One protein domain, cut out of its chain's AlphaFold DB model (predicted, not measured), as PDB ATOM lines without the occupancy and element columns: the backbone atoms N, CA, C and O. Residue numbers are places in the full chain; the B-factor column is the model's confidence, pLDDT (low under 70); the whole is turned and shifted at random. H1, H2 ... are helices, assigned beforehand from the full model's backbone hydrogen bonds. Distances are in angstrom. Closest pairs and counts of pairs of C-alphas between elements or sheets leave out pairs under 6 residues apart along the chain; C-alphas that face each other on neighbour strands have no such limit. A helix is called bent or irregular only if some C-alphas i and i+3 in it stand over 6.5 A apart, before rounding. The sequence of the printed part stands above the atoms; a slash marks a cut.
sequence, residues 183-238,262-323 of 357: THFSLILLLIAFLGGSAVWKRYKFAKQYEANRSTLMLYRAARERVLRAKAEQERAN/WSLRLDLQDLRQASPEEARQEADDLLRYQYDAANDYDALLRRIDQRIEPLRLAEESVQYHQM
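What this domain is: This is residues 183 to 238 and 262 to 323 of the 357 residues of the protein "Site-2 protease family protein" of Salmonella enteritidis PT4 (strain P125109) (UniProt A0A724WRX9). A long bent helix, H1, gives the length: its second arm packs with H2, H3 and the first arm of H4 in an up-and-down bundle, each running against the one before, while its first arm leads away and residues 183 to 201 stick out. The second arm of H4 turns off and crosses H1's first arm. The printed part has 118 residues with four named helices, H1 to H4, and no named strand, all helix; it is only just loose, close to extended, with a radius of gyration of the C-alphas of 20.1 A and spans of 73 by 30 by 28 A.

How they stand to each other: Start at H1, residues 187 to 238, one helix by its hydrogen bonds but bent, with C-alphas 212 and 215 7.9 A apart; its arms are H1a, to 212, and H1b, from 215. Residues 219 to 230 of H1b touch H2, residues 262 to 274, opposite ways at a shallow tilt of 15 degrees; the closest C-alphas are Ala 230 and Leu 264, 6.4 A. H2 makes a hairpin with H3, residues 277 to 293, irregular with C-alphas 278 and 281 7.2 A apart; their closest C-alphas are Arg 272 and Ala 283, 5.3 A. H4, residues 297 to 320, is one helix by its hydrogen bonds but bent, with C-alphas 307 and 310 6.6 A apart, into H4a, to 307, and H4b, from 310. Residues 220 to 231 of H1b touch H4a; the closest C-alphas are Lys 231 and Tyr 297, 6.0 A. Residues 203 to 210 of H1a touch H4b at a steep tilt of 68 degrees, only just short of about perpendicular; the closest C-alphas are Phe 206 and Ala 314, 4.8 A. Every O i to N i+4 pair is within hydrogen-bond range in H1a, H1b, H2, H4a and H4b, and 11 of 13 in H3.

Where its parts are: Find C-alpha 187 at (92.916, -62.862, 119.704); H1a runs 37.4 A from there, and H1b 34.7 A to C-alpha 238 at (96.564, -49.657, 52.841). H2 measures 18.6 A, H3 24.8 A, and H4a and H4b 15.5 A each.

The domain as a whole: Residues 239 to 261 are cut out, with C-alphas 238 and 262 16.6 A apart. The links H2 to H3 and H3 to H4 are tight. No printed residue is under 70 in pLDDT.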
ATOM      1  N   THR A 183      83.905 -65.335 122.707       94.62
ATOM      2  CA  THR A 183      83.529 -66.222 123.825       94.62
ATOM      3  C   THR A 183      84.712 -67.006 124.392       94.62
ATOM      4  O   THR A 183      84.710 -67.335 125.573       94.62
ATOM      5  N   HIS A 184      85.724 -67.294 123.570       89.62
ATOM      6  CA  HIS A 184      86.936 -68.015 123.975       89.62
ATOM      7  C   HIS A 184      88.155 -67.101 124.171       89.62
ATOM      8  O   HIS A 184      89.271 -67.605 124.289       89.62
ATOM      9  N   PHE A 185      87.973 -65.773 124.167       92.94
ATOM     10  CA  PHE A 185      89.047 -64.777 124.305       92.94
ATOM     11  C   PHE A 185      90.244 -65.006 123.357       92.94
ATOM     12  O   PHE A 185      91.400 -64.754 123.699       92.94
ATOM     13  N   SER A 186      89.980 -65.486 122.138       89.88
ATOM     14  CA  SER A 186      91.021 -65.847 121.177       89.88
ATOM     15  C   SER A 186      91.347 -64.693 120.234       89.88
ATOM     16  O   SER A 186      90.690 -64.490 119.209       89.88
ATOM     17  N   LEU A 187      92.422 -63.961 120.543       90.88
ATOM     18  CA  LEU A 187      92.916 -62.862 119.704       90.88
ATOM     19  C   LEU A 187      93.267 -63.321 118.278       90.88
ATOM     20  O   LEU A 187      93.066 -62.579 117.321       90.88
ATOM     21  N   ILE A 188      93.751 -64.559 118.126       87.69
ATOM     22  CA  ILE A 188      94.103 -65.140 116.824       87.69
ATOM     23  C   ILE A 188      92.858 -65.275 115.941       87.69
ATOM     24  O   ILE A 188      92.893 -64.884 114.777       87.69
ATOM     25  N   LEU A 189      91.744 -65.780 116.483       90.50
ATOM     26  CA  LEU A 189      90.506 -65.926 115.711       90.50
ATOM     27  C   LEU A 189      89.909 -64.568 115.331       90.50
ATOM     28  O   LEU A 189      89.420 -64.413 114.214       90.50
ATOM     29  N   LEU A 190      90.015 -63.568 116.211       92.62
ATOM     30  CA  LEU A 190      89.603 -62.195 115.905       92.62
ATOM     31  C   LEU A 190      90.468 -61.564 114.808       92.62
ATOM     32  O   LEU A 190      89.936 -60.909 113.912       92.62
ATOM     33  N   LEU A 191      91.783 -61.801 114.824       90.06
ATOM     34  CA  LEU A 191      92.683 -61.351 113.761       90.06
ATOM     35  C   LEU A 191      92.352 -62.026 112.422       90.06
ATOM     36  O   LEU A 191      92.270 -61.351 111.396       90.06
ATOM     37  N   ILE A 192      92.109 -63.340 112.425       90.50
ATOM     38  CA  ILE A 192      91.685 -64.080 111.227       90.50
ATOM     39  C   ILE A 192      90.357 -63.528 110.705       90.50
ATOM     40  O   ILE A 192      90.217 -63.305 109.502       90.50
ATOM     41  N   ALA A 193      89.403 -63.241 111.592       93.31
ATOM     42  CA  ALA A 193      88.134 -62.643 111.208       93.31
ATOM     43  C   ALA A 193      88.298 -61.228 110.626       93.31
ATOM     44  O   ALA A 193      87.657 -60.887 109.635       93.31
ATOM     45  N   PHE A 194      89.196 -60.411 111.177       92.69
ATOM     46  CA  PHE A 194      89.507 -59.096 110.619       92.69
ATOM     47  C   PHE A 194      90.065 -59.200 109.189       92.69
ATOM     48  O   PHE A 194      89.579 -58.528 108.273       92.69
ATOM     49  N   LEU A 195      91.030 -60.099 108.967       89.00
ATOM     50  CA  LEU A 195      91.592 -60.354 107.639       89.00
ATOM     51  C   LEU A 195      90.525 -60.886 106.667       89.00
ATOM     52  O   LEU A 195      90.421 -60.390 105.543       89.00
ATOM     53  N   GLY A 196      89.674 -61.813 107.113       89.81
ATOM     54  CA  GLY A 196      88.532 -62.315 106.345       89.81
ATOM     55  C   GLY A 196      87.531 -61.224 105.967       89.81
ATOM     56  O   GLY A 196      87.100 -61.152 104.815       89.81
ATOM     57  N   GLY A 197      87.233 -60.310 106.892       92.25
ATOM     58  CA  GLY A 197      86.360 -59.159 106.656       92.25
ATOM     59  C   GLY A 197      86.870 -58.256 105.537       92.25
ATOM     60  O   GLY A 197      86.088 -57.808 104.697       92.25
ATOM     61  N   SER A 198      88.189 -58.063 105.443       90.38
ATOM     62  CA  SER A 198      88.792 -57.285 104.354       90.38
ATOM     63  C   SER A 198      88.564 -57.916 102.969       90.38
ATOM     64  O   SER A 198      88.343 -57.199 101.989       90.38
ATOM     65  N   ALA A 199      88.557 -59.251 102.874       87.69
ATOM     66  CA  ALA A 199      88.283 -59.971 101.632       87.69
ATOM     67  C   ALA A 199      86.801 -59.873 101.235       87.69
ATOM     68  O   ALA A 199      86.490 -59.598 100.074       87.69
ATOM     69  N   VAL A 200      85.888 -60.008 102.206       89.69
ATOM     70  CA  VAL A 200      84.443 -59.810 101.993       89.69
ATOM     71  C   VAL A 200      84.156 -58.378 101.534       89.69
ATOM     72  O   VAL A 200      83.407 -58.178 100.580       89.69
ATOM     73  N   TRP A 201      84.807 -57.383 102.146       91.00
ATOM     74  CA  TRP A 201      84.682 -55.980 101.751       91.00
ATOM     75  C   TRP A 201      85.133 -55.735 100.309       91.00
ATOM     76  O   TRP A 201      84.426 -55.082  99.540       91.00
ATOM     77  N   LYS A 202      86.281 -56.299  99.906       88.81
ATOM     78  CA  LYS A 202      86.754 -56.226  98.513       88.81
ATOM     79  C   LYS A 202      85.743 -56.843  97.548       88.81
ATOM     80  O   LYS A 202      85.414 -56.216  96.545       88.81
ATOM     81  N   ARG A 203      85.212 -58.027  97.868       88.12
ATOM     82  CA  ARG A 203      84.191 -58.707  97.057       88.12
ATOM     83  C   ARG A 203      82.918 -57.867  96.917       88.12
ATOM     84  O   ARG A 203      82.403 -57.726  95.814       88.12
ATOM     85  N   TYR A 204      82.439 -57.279  98.013       90.31
ATOM     86  CA  TYR A 204      81.291 -56.368  97.998       90.31
ATOM     87  C   TYR A 204      81.551 -55.138  97.117       90.31
ATOM     88  O   TYR A 204      80.722 -54.795  96.274       90.31
ATOM     89  N   LYS A 205      82.725 -54.508  97.262       91.50
ATOM     90  CA  LYS A 205      83.123 -53.346  96.458       91.50
ATOM     91  C   LYS A 205      83.143 -53.673  94.962       91.50
ATOM     92  O   LYS A 205      82.590 -52.900  94.186       91.50
ATOM     93  N   PHE A 206      83.723 -54.808  94.564       88.69
ATOM     94  CA  PHE A 206      83.737 -55.239  93.162       88.69
ATOM     95  C   PHE A 206      82.338 -55.539  92.624       88.69
ATOM     96  O   PHE A 206      82.022 -55.115  91.518       88.69
ATOM     97  N   ALA A 207      81.481 -56.202  93.407       87.88
ATOM     98  CA  ALA A 207      80.102 -56.465  93.002       87.88
ATOM     99  C   ALA A 207      79.330 -55.162  92.741       87.88
ATOM    100  O   ALA A 207      78.732 -55.005  91.679       87.88
ATOM    101  N   LYS A 208      79.431 -54.195  93.663       90.56
ATOM    102  CA  LYS A 208      78.808 -52.876  93.514       90.56
ATOM    103  C   LYS A 208      79.382 -52.096  92.326       90.56
ATOM    104  O   LYS A 208      78.640 -51.440  91.604       90.56
ATOM    105  N   GLN A 209      80.697 -52.166  92.116       90.00
ATOM    106  CA  GLN A 209      81.356 -51.524  90.978       90.00
ATOM    107  C   GLN A 209      80.895 -52.124  89.646       90.00
ATOM    108  O   GLN A 209      80.639 -51.370  88.713       90.00
ATOM    109  N   TYR A 210      80.764 -53.450  89.548       89.00
ATOM    110  CA  TYR A 210      80.268 -54.105  88.339       89.00
ATOM    111  C   TYR A 210      78.819 -53.721  88.042       89.00
ATOM    112  O   TYR A 210      78.515 -53.339  86.917       89.00
ATOM    113  N   GLU A 211      77.941 -53.775  89.045       88.81
ATOM    114  CA  GLU A 211      76.525 -53.437  88.888       88.81
ATOM    115  C   GLU A 211      76.338 -51.998  88.390       88.81
ATOM    116  O   GLU A 211      75.646 -51.783  87.400       88.81
ATOM    117  N   ALA A 212      77.047 -51.039  88.995       89.31
ATOM    118  CA  ALA A 212      76.970 -49.628  88.620       89.31
ATOM    119  C   ALA A 212      77.569 -49.303  87.238       89.31
ATOM    120  O   ALA A 212      77.244 -48.274  86.664       89.31
ATOM    121  N   ASN A 213      78.471 -50.139  86.710       91.38
ATOM    122  CA  ASN A 213      79.211 -49.855  85.471       91.38
ATOM    123  C   ASN A 213      78.967 -50.901  84.374       91.38
ATOM    124  O   ASN A 213      79.704 -50.950  83.389       91.38
ATOM    125  N   ARG A 214      77.955 -51.761  84.523       90.19
ATOM    126  CA  ARG A 214      77.683 -52.851  83.577       90.19
ATOM    127  C   ARG A 214      77.376 -52.322  82.177       90.19
ATOM    128  O   ARG A 214      77.931 -52.824  81.201       90.19
ATOM    129  N   SER A 215      76.519 -51.307  82.089       90.81
ATOM    130  CA  SER A 215      76.149 -50.638  80.835       90.81
ATOM    131  C   SER A 215      77.373 -50.010  80.168       90.81
ATOM    132  O   SER A 215      77.628 -50.239  78.988       90.81
ATOM    133  N   THR A 216      78.191 -49.312  80.955       91.69
ATOM    134  CA  THR A 216      79.445 -48.688  80.518       91.69
ATOM    135  C   THR A 216      80.459 -49.713  80.008       91.69
ATOM    136  O   THR A 216      81.071 -49.515  78.961       91.69
ATOM    137  N   LEU A 217      80.613 -50.853  80.687       92.19
ATOM    138  CA  LEU A 217      81.487 -51.936  80.229       92.19
ATOM    139  C   LEU A 217      81.022 -52.513  78.883       92.19
ATOM    140  O   LEU A 217      81.847 -52.754  78.002       92.19
ATOM    141  N   MET A 218      79.713 -52.729  78.715       91.06
ATOM    142  CA  MET A 218      79.145 -53.214  77.452       91.06
ATOM    143  C   MET A 218      79.355 -52.211  76.317       91.06
ATOM    144  O   MET A 218      79.768 -52.611  75.229       91.06
ATOM    145  N   LEU A 219      79.156 -50.917  76.589       93.88
ATOM    146  CA  LEU A 219      79.472 -49.830  75.663       93.88
ATOM    147  C   LEU A 219      80.938 -49.897  75.217       93.88
ATOM    148  O   LEU A 219      81.209 -49.969  74.022       93.88
ATOM    149  N   TYR A 220      81.888 -49.920  76.157       93.94
ATOM    150  CA  TYR A 220      83.310 -49.923  75.814       93.94
ATOM    151  C   TYR A 220      83.727 -51.169  75.022       93.94
ATOM    152  O   TYR A 220      84.528 -51.058  74.098       93.94
ATOM    153  N   ARG A 221      83.163 -52.346  75.319       93.94
ATOM    154  CA  ARG A 221      83.390 -53.570  74.527       93.94
ATOM    155  C   ARG A 221      82.878 -53.434  73.100       93.94
ATOM    156  O   ARG A 221      83.605 -53.723  72.154       93.94
ATOM    157  N   ALA A 222      81.648 -52.958  72.959       94.06
ATOM    158  CA  ALA A 222      81.009 -52.746  71.672       94.06
ATOM    159  C   ALA A 222      81.747 -51.682  70.837       94.06
ATOM    160  O   ALA A 222      81.880 -51.839  69.623       94.06
ATOM    161  N   ALA A 223      82.261 -50.630  71.480       94.19
ATOM    162  CA  ALA A 223      83.103 -49.620  70.849       94.19
ATOM    163  C   ALA A 223      84.446 -50.219  70.415       94.19
ATOM    164  O   ALA A 223      84.837 -50.072  69.262       94.19
ATOM    165  N   ARG A 224      85.119 -50.970  71.298       95.56
ATOM    166  CA  ARG A 224      86.390 -51.644  70.997       95.56
ATOM    167  C   ARG A 224      86.293 -52.543  69.768       95.56
ATOM    168  O   ARG A 224      87.174 -52.505  68.919       95.56
ATOM    169  N   GLU A 225      85.235 -53.346  69.667       95.25
ATOM    170  CA  GLU A 225      85.013 -54.219  68.510       95.25
ATOM    171  C   GLU A 225      84.860 -53.432  67.204       95.25
ATOM    172  O   GLU A 225      85.440 -53.829  66.197       95.25
ATOM    173  N   ARG A 226      84.131 -52.310  67.218       94.81
ATOM    174  CA  ARG A 226      83.985 -51.425  66.049       94.81
ATOM    175  C   ARG A 226      85.320 -50.810  65.641       94.81
ATOM    176  O   ARG A 226      85.680 -50.864  64.471       94.81
ATOM    177  N   VAL A 227      86.094 -50.313  66.607       93.69
ATOM    178  CA  VAL A 227      87.424 -49.736  66.350       93.69
ATOM    179  C   VAL A 227      88.383 -50.785  65.781       93.69
ATOM    180  O   VAL A 227      89.130 -50.488  64.856       93.69
ATOM    181  N   LEU A 228      88.345 -52.026  66.278       94.56
ATOM    182  CA  LEU A 228      89.150 -53.119  65.723       94.56
ATOM    183  C   LEU A 228      88.770 -53.455  64.277       94.56
ATOM    184  O   LEU A 228      89.658 -53.756  63.482       94.56
ATOM    185  N   ARG A 229      87.476 -53.408  63.931       94.25
ATOM    186  CA  ARG A 229      87.015 -53.609  62.548       94.25
ATOM    187  C   ARG A 229      87.502 -52.487  61.638       94.25
ATOM    188  O   ARG A 229      88.143 -52.789  60.640       94.25
ATOM    189  N   ALA A 230      87.305 -51.232  62.041       92.25
ATOM    190  CA  ALA A 230      87.787 -50.067  61.302       92.25
ATOM    191  C   ALA A 230      89.313 -50.109  61.099       92.25
ATOM    192  O   ALA A 230      89.801 -49.911  59.992       92.25
ATOM    193  N   LYS A 231      90.075 -50.478  62.140       93.31
ATOM    194  CA  LYS A 231      91.526 -50.674  62.034       93.31
ATOM    195  C   LYS A 231      91.884 -51.753  61.006       93.31
ATOM    196  O   LYS A 231      92.756 -51.536  60.173       93.31
ATOM    197  N   ALA A 232      91.212 -52.904  61.047       92.94
ATOM    198  CA  ALA A 232      91.462 -53.993  60.104       92.94
ATOM    199  C   ALA A 232      91.077 -53.623  58.659       92.94
ATOM    200  O   ALA A 232      91.736 -54.059  57.717       92.94
ATOM    201  N   GLU A 233      90.021 -52.830  58.469       91.81
ATOM    202  CA  GLU A 233      89.624 -52.286  57.166       91.81
ATOM    203  C   GLU A 233      90.664 -51.297  56.636       91.81
ATOM    204  O   GLU A 233      91.068 -51.414  55.480       91.81
ATOM    205  N   GLN A 234      91.182 -50.412  57.492       89.69
ATOM    206  CA  GLN A 234      92.259 -49.489  57.133       89.69
ATOM    207  C   GLN A 234      93.526 -50.238  56.715       89.69
ATOM    208  O   GLN A 234      94.135 -49.914  55.699       89.69
ATOM    209  N   GLU A 235      93.928 -51.256  57.477       89.50
ATOM    210  CA  GLU A 235      95.097 -52.075  57.154       89.50
ATOM    211  C   GLU A 235      94.935 -52.780  55.800       89.50
ATOM    212  O   GLU A 235      95.881 -52.819  55.016       89.50
ATOM    213  N   ARG A 236      93.735 -53.288  55.488       89.44
ATOM    214  CA  ARG A 236      93.437 -53.902  54.183       89.44
ATOM    215  C   ARG A 236      93.492 -52.891  53.043       89.44
ATOM    216  O   ARG A 236      94.132 -53.179  52.038       89.44
ATOM    217  N   ALA A 237      92.876 -51.722  53.217       86.75
ATOM    218  CA  ALA A 237      92.899 -50.654  52.223       86.75
ATOM    219  C   ALA A 237      94.335 -50.183  51.941       86.75
ATOM    220  O   ALA A 237      94.728 -50.040  50.787       86.75
ATOM    221  N   ASN A 238      95.156 -50.032  52.984       86.25
ATOM    222  CA  ASN A 238      96.564 -49.657  52.841       86.25
ATOM    223  C   ASN A 238      97.368 -50.703  52.048       86.25
ATOM    224  O   ASN A 238      98.237 -50.341  51.258       86.25
ATOM    225  N   TRP A 262      85.025 -41.911  59.163       88.00
ATOM    226  CA  TRP A 262      83.640 -41.437  59.117       88.00
ATOM    227  C   TRP A 262      82.629 -42.546  59.435       88.00
ATOM    228  O   TRP A 262      81.727 -42.339  60.251       88.00
ATOM    229  N   SER A 263      82.794 -43.735  58.848       90.31
ATOM    230  CA  SER A 263      81.927 -44.885  59.130       90.31
ATOM    231  C   SER A 263      81.993 -45.304  60.603       90.31
ATOM    232  O   SER A 263      80.958 -45.454  61.252       90.31
ATOM    233  N   LEU A 264      83.200 -45.351  61.179       91.94
ATOM    234  CA  LEU A 264      83.403 -45.633  62.596       91.94
ATOM    235  C   LEU A 264      82.688 -44.604  63.479       91.94
ATOM    236  O   LEU A 264      82.092 -44.960  64.495       91.94
ATOM    237  N   ARG A 265      82.732 -43.322  63.106       91.44
ATOM    238  CA  ARG A 265      82.040 -42.261  63.844       91.44
ATOM    239  C   ARG A 265      80.529 -42.485  63.873       91.44
ATOM    240  O   ARG A 265      79.932 -42.337  64.939       91.44
ATOM    241  N   LEU A 266      79.923 -42.843  62.740       92.62
ATOM    242  CA  LEU A 266      78.493 -43.163  62.655       92.62
ATOM    243  C   LEU A 266      78.152 -44.376  63.528       92.62
ATOM    244  O   LEU A 266      77.263 -44.295  64.371       92.62
ATOM    245  N   ASP A 267      78.942 -45.443  63.434       93.12
ATOM    246  CA  ASP A 267      78.770 -46.644  64.253       93.12
ATOM    247  C   ASP A 267      78.836 -46.357  65.764       93.12
ATOM    248  O   ASP A 267      78.112 -46.969  66.561       93.12
ATOM    249  N   LEU A 268      79.721 -45.445  66.183       92.94
ATOM    250  CA  LEU A 268      79.833 -45.006  67.575       92.94
ATOM    251  C   LEU A 268      78.672 -44.086  67.988       92.94
ATOM    252  O   LEU A 268      78.249 -44.134  69.144       92.94
ATOM    253  N   GLN A 269      78.127 -43.278  67.073       94.50
ATOM    254  CA  GLN A 269      76.926 -42.476  67.324       94.50
ATOM    255  C   GLN A 269      75.692 -43.359  67.511       94.50
ATOM    256  O   GLN A 269      74.930 -43.141  68.454       94.50
ATOM    257  N   ASP A 270      75.527 -44.384  66.683       93.69
ATOM    258  CA  ASP A 270      74.446 -45.359  66.824       93.69
ATOM    259  C   ASP A 270      74.576 -46.123  68.144       93.69
ATOM    260  O   ASP A 270      73.607 -46.278  68.893       93.69
ATOM    261  N   LEU A 271      75.802 -46.529  68.494       92.62
ATOM    262  CA  LEU A 271      76.085 -47.170  69.775       92.62
ATOM    263  C   LEU A 271      75.741 -46.256  70.961       92.62
ATOM    264  O   LEU A 271      75.155 -46.716  71.942       92.62
ATOM    265  N   ARG A 272      76.061 -44.961  70.874       93.69
ATOM    266  CA  ARG A 272      75.686 -43.951  71.873       93.69
ATOM    267  C   ARG A 272      74.167 -43.830  72.008       93.69
ATOM    268  O   ARG A 272      73.669 -43.794  73.130       93.69
ATOM    269  N   GLN A 273      73.426 -43.787  70.899       93.06
ATOM    270  CA  GLN A 273      71.959 -43.695  70.918       93.06
ATOM    271  C   GLN A 273      71.309 -44.939  71.533       93.06
ATOM    272  O   GLN A 273      70.359 -44.819  72.306       93.06
ATOM    273  N   ALA A 274      71.851 -46.122  71.236       91.00
ATOM    274  CA  ALA A 274      71.400 -47.389  71.801       91.00
ATOM    275  C   ALA A 274      71.807 -47.592  73.274       91.00
ATOM    276  O   ALA A 274      71.296 -48.498  73.937       91.00
ATOM    277  N   SER A 275      72.733 -46.782  73.793       89.94
ATOM    278  CA  SER A 275      73.259 -46.945  75.146       89.94
ATOM    279  C   SER A 275      72.316 -46.381  76.220       89.94
ATOM    280  O   SER A 275      71.724 -45.310  76.033       89.94
ATOM    281  N   PRO A 276      72.203 -47.056  77.383       90.56
ATOM    282  CA  PRO A 276      71.472 -46.538  78.537       90.56
ATOM    283  C   PRO A 276      71.996 -45.174  78.994       90.56
ATOM    284  O   PRO A 276      73.169 -44.855  78.797       90.56
ATOM    285  N   GLU A 277      71.144 -44.394  79.664       90.06
ATOM    286  CA  GLU A 277      71.464 -43.033  80.117       90.06
ATOM    287  C   GLU A 277      72.740 -42.960  80.965       90.06
ATOM    288  O   GLU A 277      73.582 -42.094  80.746       90.06
ATOM    289  N   GLU A 278      72.941 -43.947  81.835       89.12
ATOM    290  CA  GLU A 278      74.116 -44.100  82.700       89.12
ATOM    291  C   GLU A 278      75.445 -44.214  81.929       89.12
ATOM    292  O   GLU A 278      76.494 -43.858  82.455       89.12
ATOM    293  N   ALA A 279      75.415 -44.696  80.682       90.56
ATOM    294  CA  ALA A 279      76.596 -44.862  79.834       90.56
ATOM    295  C   ALA A 279      76.748 -43.743  78.785       90.56
ATOM    296  O   ALA A 279      77.749 -43.708  78.069       90.56
ATOM    297  N   ARG A 280      75.786 -42.813  78.681       89.75
ATOM    298  CA  ARG A 280      75.793 -41.766  77.641       89.75
ATOM    299  C   ARG A 280      76.974 -40.815  77.759       89.75
ATOM    300  O   ARG A 280      77.558 -40.478  76.738       89.75
ATOM    301  N   GLN A 281      77.339 -40.421  78.977       92.44
ATOM    302  CA  GLN A 281      78.479 -39.527  79.195       92.44
ATOM    303  C   GLN A 281      79.786 -40.151  78.680       92.44
ATOM    304  O   GLN A 281      80.560 -39.501  77.988       92.44
ATOM    305  N   GLU A 282      79.998 -41.436  78.958       92.50
ATOM    306  CA  GLU A 282      81.174 -42.175  78.485       92.50
ATOM    307  C   GLU A 282      81.144 -42.356  76.958       92.50
ATOM    308  O   GLU A 282      82.179 -42.282  76.299       92.50
ATOM    309  N   ALA A 283      79.956 -42.532  76.368       91.88
ATOM    310  CA  ALA A 283      79.789 -42.581  74.916       91.88
ATOM    311  C   ALA A 283      80.075 -41.223  74.241       91.88
ATOM    312  O   ALA A 283      80.674 -41.183  73.166       91.88
ATOM    313  N   ASP A 284      79.695 -40.113  74.879       92.81
ATOM    314  CA  ASP A 284      80.033 -38.758  74.431       92.81
ATOM    315  C   ASP A 284      81.548 -38.521  74.453       92.81
ATOM    316  O   ASP A 284      82.114 -38.002  73.489       92.81
ATOM    317  N   ASP A 285      82.224 -38.949  75.519       91.50
ATOM    318  CA  ASP A 285      83.678 -38.836  75.637       91.50
ATOM    319  C   ASP A 285      84.419 -39.732  74.630       91.50
ATOM    320  O   ASP A 285      85.453 -39.327  74.090       91.50
ATOM    321  N   LEU A 286      83.875 -40.911  74.307       91.88
ATOM    322  CA  LEU A 286      84.373 -41.770  73.228       91.88
ATOM    323  C   LEU A 286      84.291 -41.088  71.857       91.88
ATOM    324  O   LEU A 286      85.264 -41.121  71.107       91.88
ATOM    325  N   LEU A 287      83.161 -40.450  71.534       91.75
ATOM    326  CA  LEU A 287      82.980 -39.725  70.271       91.75
ATOM    327  C   LEU A 287      83.902 -38.510  70.158       91.75
ATOM    328  O   LEU A 287      84.467 -38.263  69.092       91.75
ATOM    329  N   ARG A 288      84.078 -37.765  71.257       91.12
ATOM    330  CA  ARG A 288      85.056 -36.669  71.330       91.12
ATOM    331  C   ARG A 288      86.464 -37.186  71.075       91.12
ATOM    332  O   ARG A 288      87.178 -36.631  70.256       91.12
ATOM    333  N   TYR A 289      86.842 -38.288  71.715       87.19
ATOM    334  CA  TYR A 289      88.186 -38.815  71.545       87.19
ATOM    335  C   TYR A 289      88.433 -39.415  70.159       87.19
ATOM    336  O   TYR A 289      89.524 -39.249  69.628       87.19
ATOM    337  N   GLN A 290      87.442 -40.074  69.552       89.00
ATOM    338  CA  GLN A 290      87.547 -40.528  68.163       89.00
ATOM    339  C   GLN A 290      87.770 -39.348  67.213       89.00
ATOM    340  O   GLN A 290      88.577 -39.455  66.297       89.00
ATOM    341  N   TYR A 291      87.100 -38.219  67.456       85.56
ATOM    342  CA  TYR A 291      87.324 -36.992  66.696       85.56
ATOM    343  C   TYR A 291      88.754 -36.462  66.869       85.56
ATOM    344  O   TYR A 291      89.419 -36.176  65.879       85.56
ATOM    345  N   ASP A 292      89.239 -36.385  68.112       84.56
ATOM    346  CA  ASP A 292      90.576 -35.864  68.427       84.56
ATOM    347  C   ASP A 292      91.706 -36.771  67.912       84.56
ATOM    348  O   ASP A 292      92.760 -36.287  67.506       84.56
ATOM    349  N   ALA A 293      91.507 -38.092  67.954       79.88
ATOM    350  CA  ALA A 293      92.484 -39.079  67.499       79.88
ATOM    351  C   ALA A 293      92.542 -39.205  65.965       79.88
ATOM    352  O   ALA A 293      93.489 -39.806  65.457       79.88
ATOM    353  N   ALA A 294      91.560 -38.650  65.241       74.94
ATOM    354  CA  ALA A 294      91.396 -38.776  63.794       74.94
ATOM    355  C   ALA A 294      91.520 -40.240  63.317       74.94
ATOM    356  O   ALA A 294      90.590 -41.026  63.506       74.94
ATOM    357  N   ASN A 295      92.684 -40.608  62.764       77.00
ATOM    358  CA  ASN A 295      92.979 -41.928  62.193       77.00
ATOM    359  C   ASN A 295      93.893 -42.798  63.081       77.00
ATOM    360  O   ASN A 295      94.272 -43.902  62.688       77.00
ATOM    361  N   ASP A 296      94.270 -42.339  64.282       88.12
ATOM    362  CA  ASP A 296      95.067 -43.130  65.231       88.12
ATOM    363  C   ASP A 296      94.175 -44.115  66.010       88.12
ATOM    364  O   ASP A 296      93.833 -43.934  67.188       88.12
ATOM    365  N   TYR A 297      93.796 -45.200  65.330       90.44
ATOM    366  CA  TYR A 297      93.007 -46.285  65.914       90.44
ATOM    367  C   TYR A 297      93.716 -46.945  67.108       90.44
ATOM    368  O   TYR A 297      93.057 -47.414  68.036       90.44
ATOM    369  N   ASP A 298      95.050 -46.959  67.129       91.31
ATOM    370  CA  ASP A 298      95.824 -47.536  68.228       91.31
ATOM    371  C   ASP A 298      95.744 -46.690  69.502       91.31
ATOM    372  O   ASP A 298      95.626 -47.237  70.602       91.31
ATOM    373  N   ALA A 299      95.759 -45.360  69.389       91.00
ATOM    374  CA  ALA A 299      95.498 -44.470  70.516       91.00
ATOM    375  C   ALA A 299      94.075 -44.637  71.056       91.00
ATOM    376  O   ALA A 299      93.893 -44.738  72.276       91.00
ATOM    377  N   LEU A 300      93.089 -44.749  70.160       91.50
ATOM    378  CA  LEU A 300      91.697 -45.017  70.521       91.50
ATOM    379  C   LEU A 300      91.556 -46.334  71.295       91.50
ATOM    380  O   LEU A 300      90.987 -46.345  72.391       91.50
ATOM    381  N   LEU A 301      92.156 -47.419  70.795       93.62
ATOM    382  CA  LEU A 301      92.170 -48.720  71.468       93.62
ATOM    383  C   LEU A 301      92.861 -48.664  72.831       93.62
ATOM    384  O   LEU A 301      92.296 -49.155  73.804       93.62
ATOM    385  N   ARG A 302      94.029 -48.013  72.946       93.56
ATOM    386  CA  ARG A 302      94.732 -47.867  74.235       93.56
ATOM    387  C   ARG A 302      93.863 -47.175  75.284       93.56
ATOM    388  O   ARG A 302      93.837 -47.614  76.434       93.56
ATOM    389  N   ARG A 303      93.146 -46.109  74.913       91.62
ATOM    390  CA  ARG A 303      92.261 -45.403  75.853       91.62
ATOM    391  C   ARG A 303      91.058 -46.260  76.244       91.62
ATOM    392  O   ARG A 303      90.707 -46.304  77.422       91.62
ATOM    393  N   ILE A 304      90.448 -46.945  75.279       92.81
ATOM    394  CA  ILE A 304      89.347 -47.874  75.548       92.81
ATOM    395  C   ILE A 304      89.812 -48.979  76.506       92.81
ATOM    396  O   ILE A 304      89.158 -49.227  77.516       92.81
ATOM    397  N   ASP A 305      90.977 -49.579  76.260       93.06
ATOM    398  CA  ASP A 305      91.535 -50.646  77.095       93.06
ATOM    399  C   ASP A 305      91.819 -50.166  78.530       93.06
ATOM    400  O   ASP A 305      91.481 -50.862  79.489       93.06
ATOM    401  N   GLN A 306      92.326 -48.938  78.708       92.12
ATOM    402  CA  GLN A 306      92.505 -48.325  80.034       92.12
ATOM    403  C   GLN A 306      91.189 -48.175  80.816       92.12
ATOM    404  O   GLN A 306      91.189 -48.271  82.045       92.12
ATOM    405  N   ARG A 307      90.068 -47.937  80.124       91.75
ATOM    406  CA  ARG A 307      88.735 -47.813  80.737       91.75
ATOM    407  C   ARG A 307      88.082 -49.172  80.986       91.75
ATOM    408  O   ARG A 307      87.429 -49.348  82.013       91.75
ATOM    409  N   ILE A 308      88.292 -50.140  80.092       90.94
ATOM    410  CA  ILE A 308      87.769 -51.507  80.218       90.94
ATOM    411  C   ILE A 308      88.427 -52.245  81.377       90.94
ATOM    412  O   ILE A 308      87.731 -52.930  82.120       90.94
ATOM    413  N   GLU A 309      89.741 -52.127  81.546       88.38
ATOM    414  CA  GLU A 309      90.502 -52.972  82.469       88.38
ATOM    415  C   GLU A 309      89.967 -52.996  83.919       88.38
ATOM    416  O   GLU A 309      89.676 -54.085  84.426       88.38
ATOM    417  N   PRO A 310      89.734 -51.855  84.602       86.88
ATOM    418  CA  PRO A 310      89.184 -51.880  85.961       86.88
ATOM    419  C   PRO A 310      87.756 -52.446  86.027       86.88
ATOM    420  O   PRO A 310      87.372 -53.031  87.042       86.88
ATOM    421  N   LEU A 311      86.965 -52.290  84.960       89.06
ATOM    422  CA  LEU A 311      85.600 -52.810  84.864       89.06
ATOM    423  C   LEU A 311      85.588 -54.322  84.593       89.06
ATOM    424  O   LEU A 311      84.767 -55.048  85.157       89.06
ATOM    425  N   ARG A 312      86.540 -54.801  83.788       87.56
ATOM    426  CA  ARG A 312      86.774 -56.218  83.497       87.56
ATOM    427  C   ARG A 312      87.120 -56.979  84.769       87.56
ATOM    428  O   ARG A 312      86.520 -58.014  85.022       87.56
ATOM    429  N   LEU A 313      88.008 -56.443  85.607       84.88
ATOM    430  CA  LEU A 313      88.362 -57.069  86.888       84.88
ATOM    431  C   LEU A 313      87.150 -57.212  87.827       84.88
ATOM    432  O   LEU A 313      87.001 -58.230  88.506       84.88
ATOM    433  N   ALA A 314      86.265 -56.209  87.859       85.44
ATOM    434  CA  ALA A 314      85.032 -56.267  88.640       85.44
ATOM    435  C   ALA A 314      84.061 -57.331  88.099       85.44
ATOM    436  O   ALA A 314      83.501 -58.104  88.878       85.44
ATOM    437  N   GLU A 315      83.903 -57.415  86.775       86.88
ATOM    438  CA  GLU A 315      83.100 -58.462  86.141       86.88
ATOM    439  C   GLU A 315      83.662 -59.857  86.402       86.88
ATOM    440  O   GLU A 315      82.913 -60.745  86.796       86.88
ATOM    441  N   GLU A 316      84.965 -60.053  86.211       85.19
ATOM    442  CA  GLU A 316      85.630 -61.335  86.443       85.19
ATOM    443  C   GLU A 316      85.447 -61.785  87.883       85.19
ATOM    444  O   GLU A 316      85.120 -62.944  88.127       85.19
ATOM    445  N   SER A 317      85.555 -60.857  88.837       83.38
ATOM    446  CA  SER A 317      85.225 -61.132  90.231       83.38
ATOM    447  C   SER A 317      83.779 -61.614  90.376       83.38
ATOM    448  O   SER A 317      83.540 -62.646  91.002       83.38
ATOM    449  N   VAL A 318      82.801 -60.938  89.771       83.38
ATOM    450  CA  VAL A 318      81.389 -61.340  89.859       83.38
ATOM    451  C   VAL A 318      81.141 -62.693  89.193       83.38
ATOM    452  O   VAL A 318      80.548 -63.568  89.824       83.38
ATOM    453  N   GLN A 319      81.614 -62.894  87.963       82.12
ATOM    454  CA  GLN A 319      81.447 -64.130  87.195       82.12
ATOM    455  C   GLN A 319      82.115 -65.322  87.883       82.12
ATOM    456  O   GLN A 319      81.520 -66.397  87.957       82.12
ATOM    457  N   TYR A 320      83.300 -65.125  88.467       77.31
ATOM    458  CA  TYR A 320      84.005 -66.167  89.209       77.31
ATOM    459  C   TYR A 320      83.168 -66.741  90.356       77.31
ATOM    460  O   TYR A 320      83.242 -67.929  90.640       77.31
ATOM    461  N   HIS A 321      82.328 -65.925  90.996       78.06
ATOM    462  CA  HIS A 321      81.515 -66.355  92.135       78.06
ATOM    463  C   HIS A 321      80.113 -66.862  91.721       78.06
ATOM    464  O   HIS A 321      79.283 -67.144  92.589       78.06
ATOM    465  N   GLN A 322      79.822 -67.008  90.420       78.50
ATOM    466  CA  GLN A 322      78.541 -67.526  89.926       78.50
ATOM    467  C   GLN A 322      78.532 -69.060  89.889       78.50
ATOM    468  O   GLN A 322      78.815 -69.697  88.876       78.50
ATOM    469  N   MET A 323      78.172 -69.683  91.011       86.19
ATOM    470  CA  MET A 323      77.876 -71.118  91.070       86.19
ATOM    471  C   MET A 323      76.357 -71.363  90.931       86.19
ATOM    472  O   MET A 323      75.573 -70.656  91.565       86.19
TER     473      MET A 323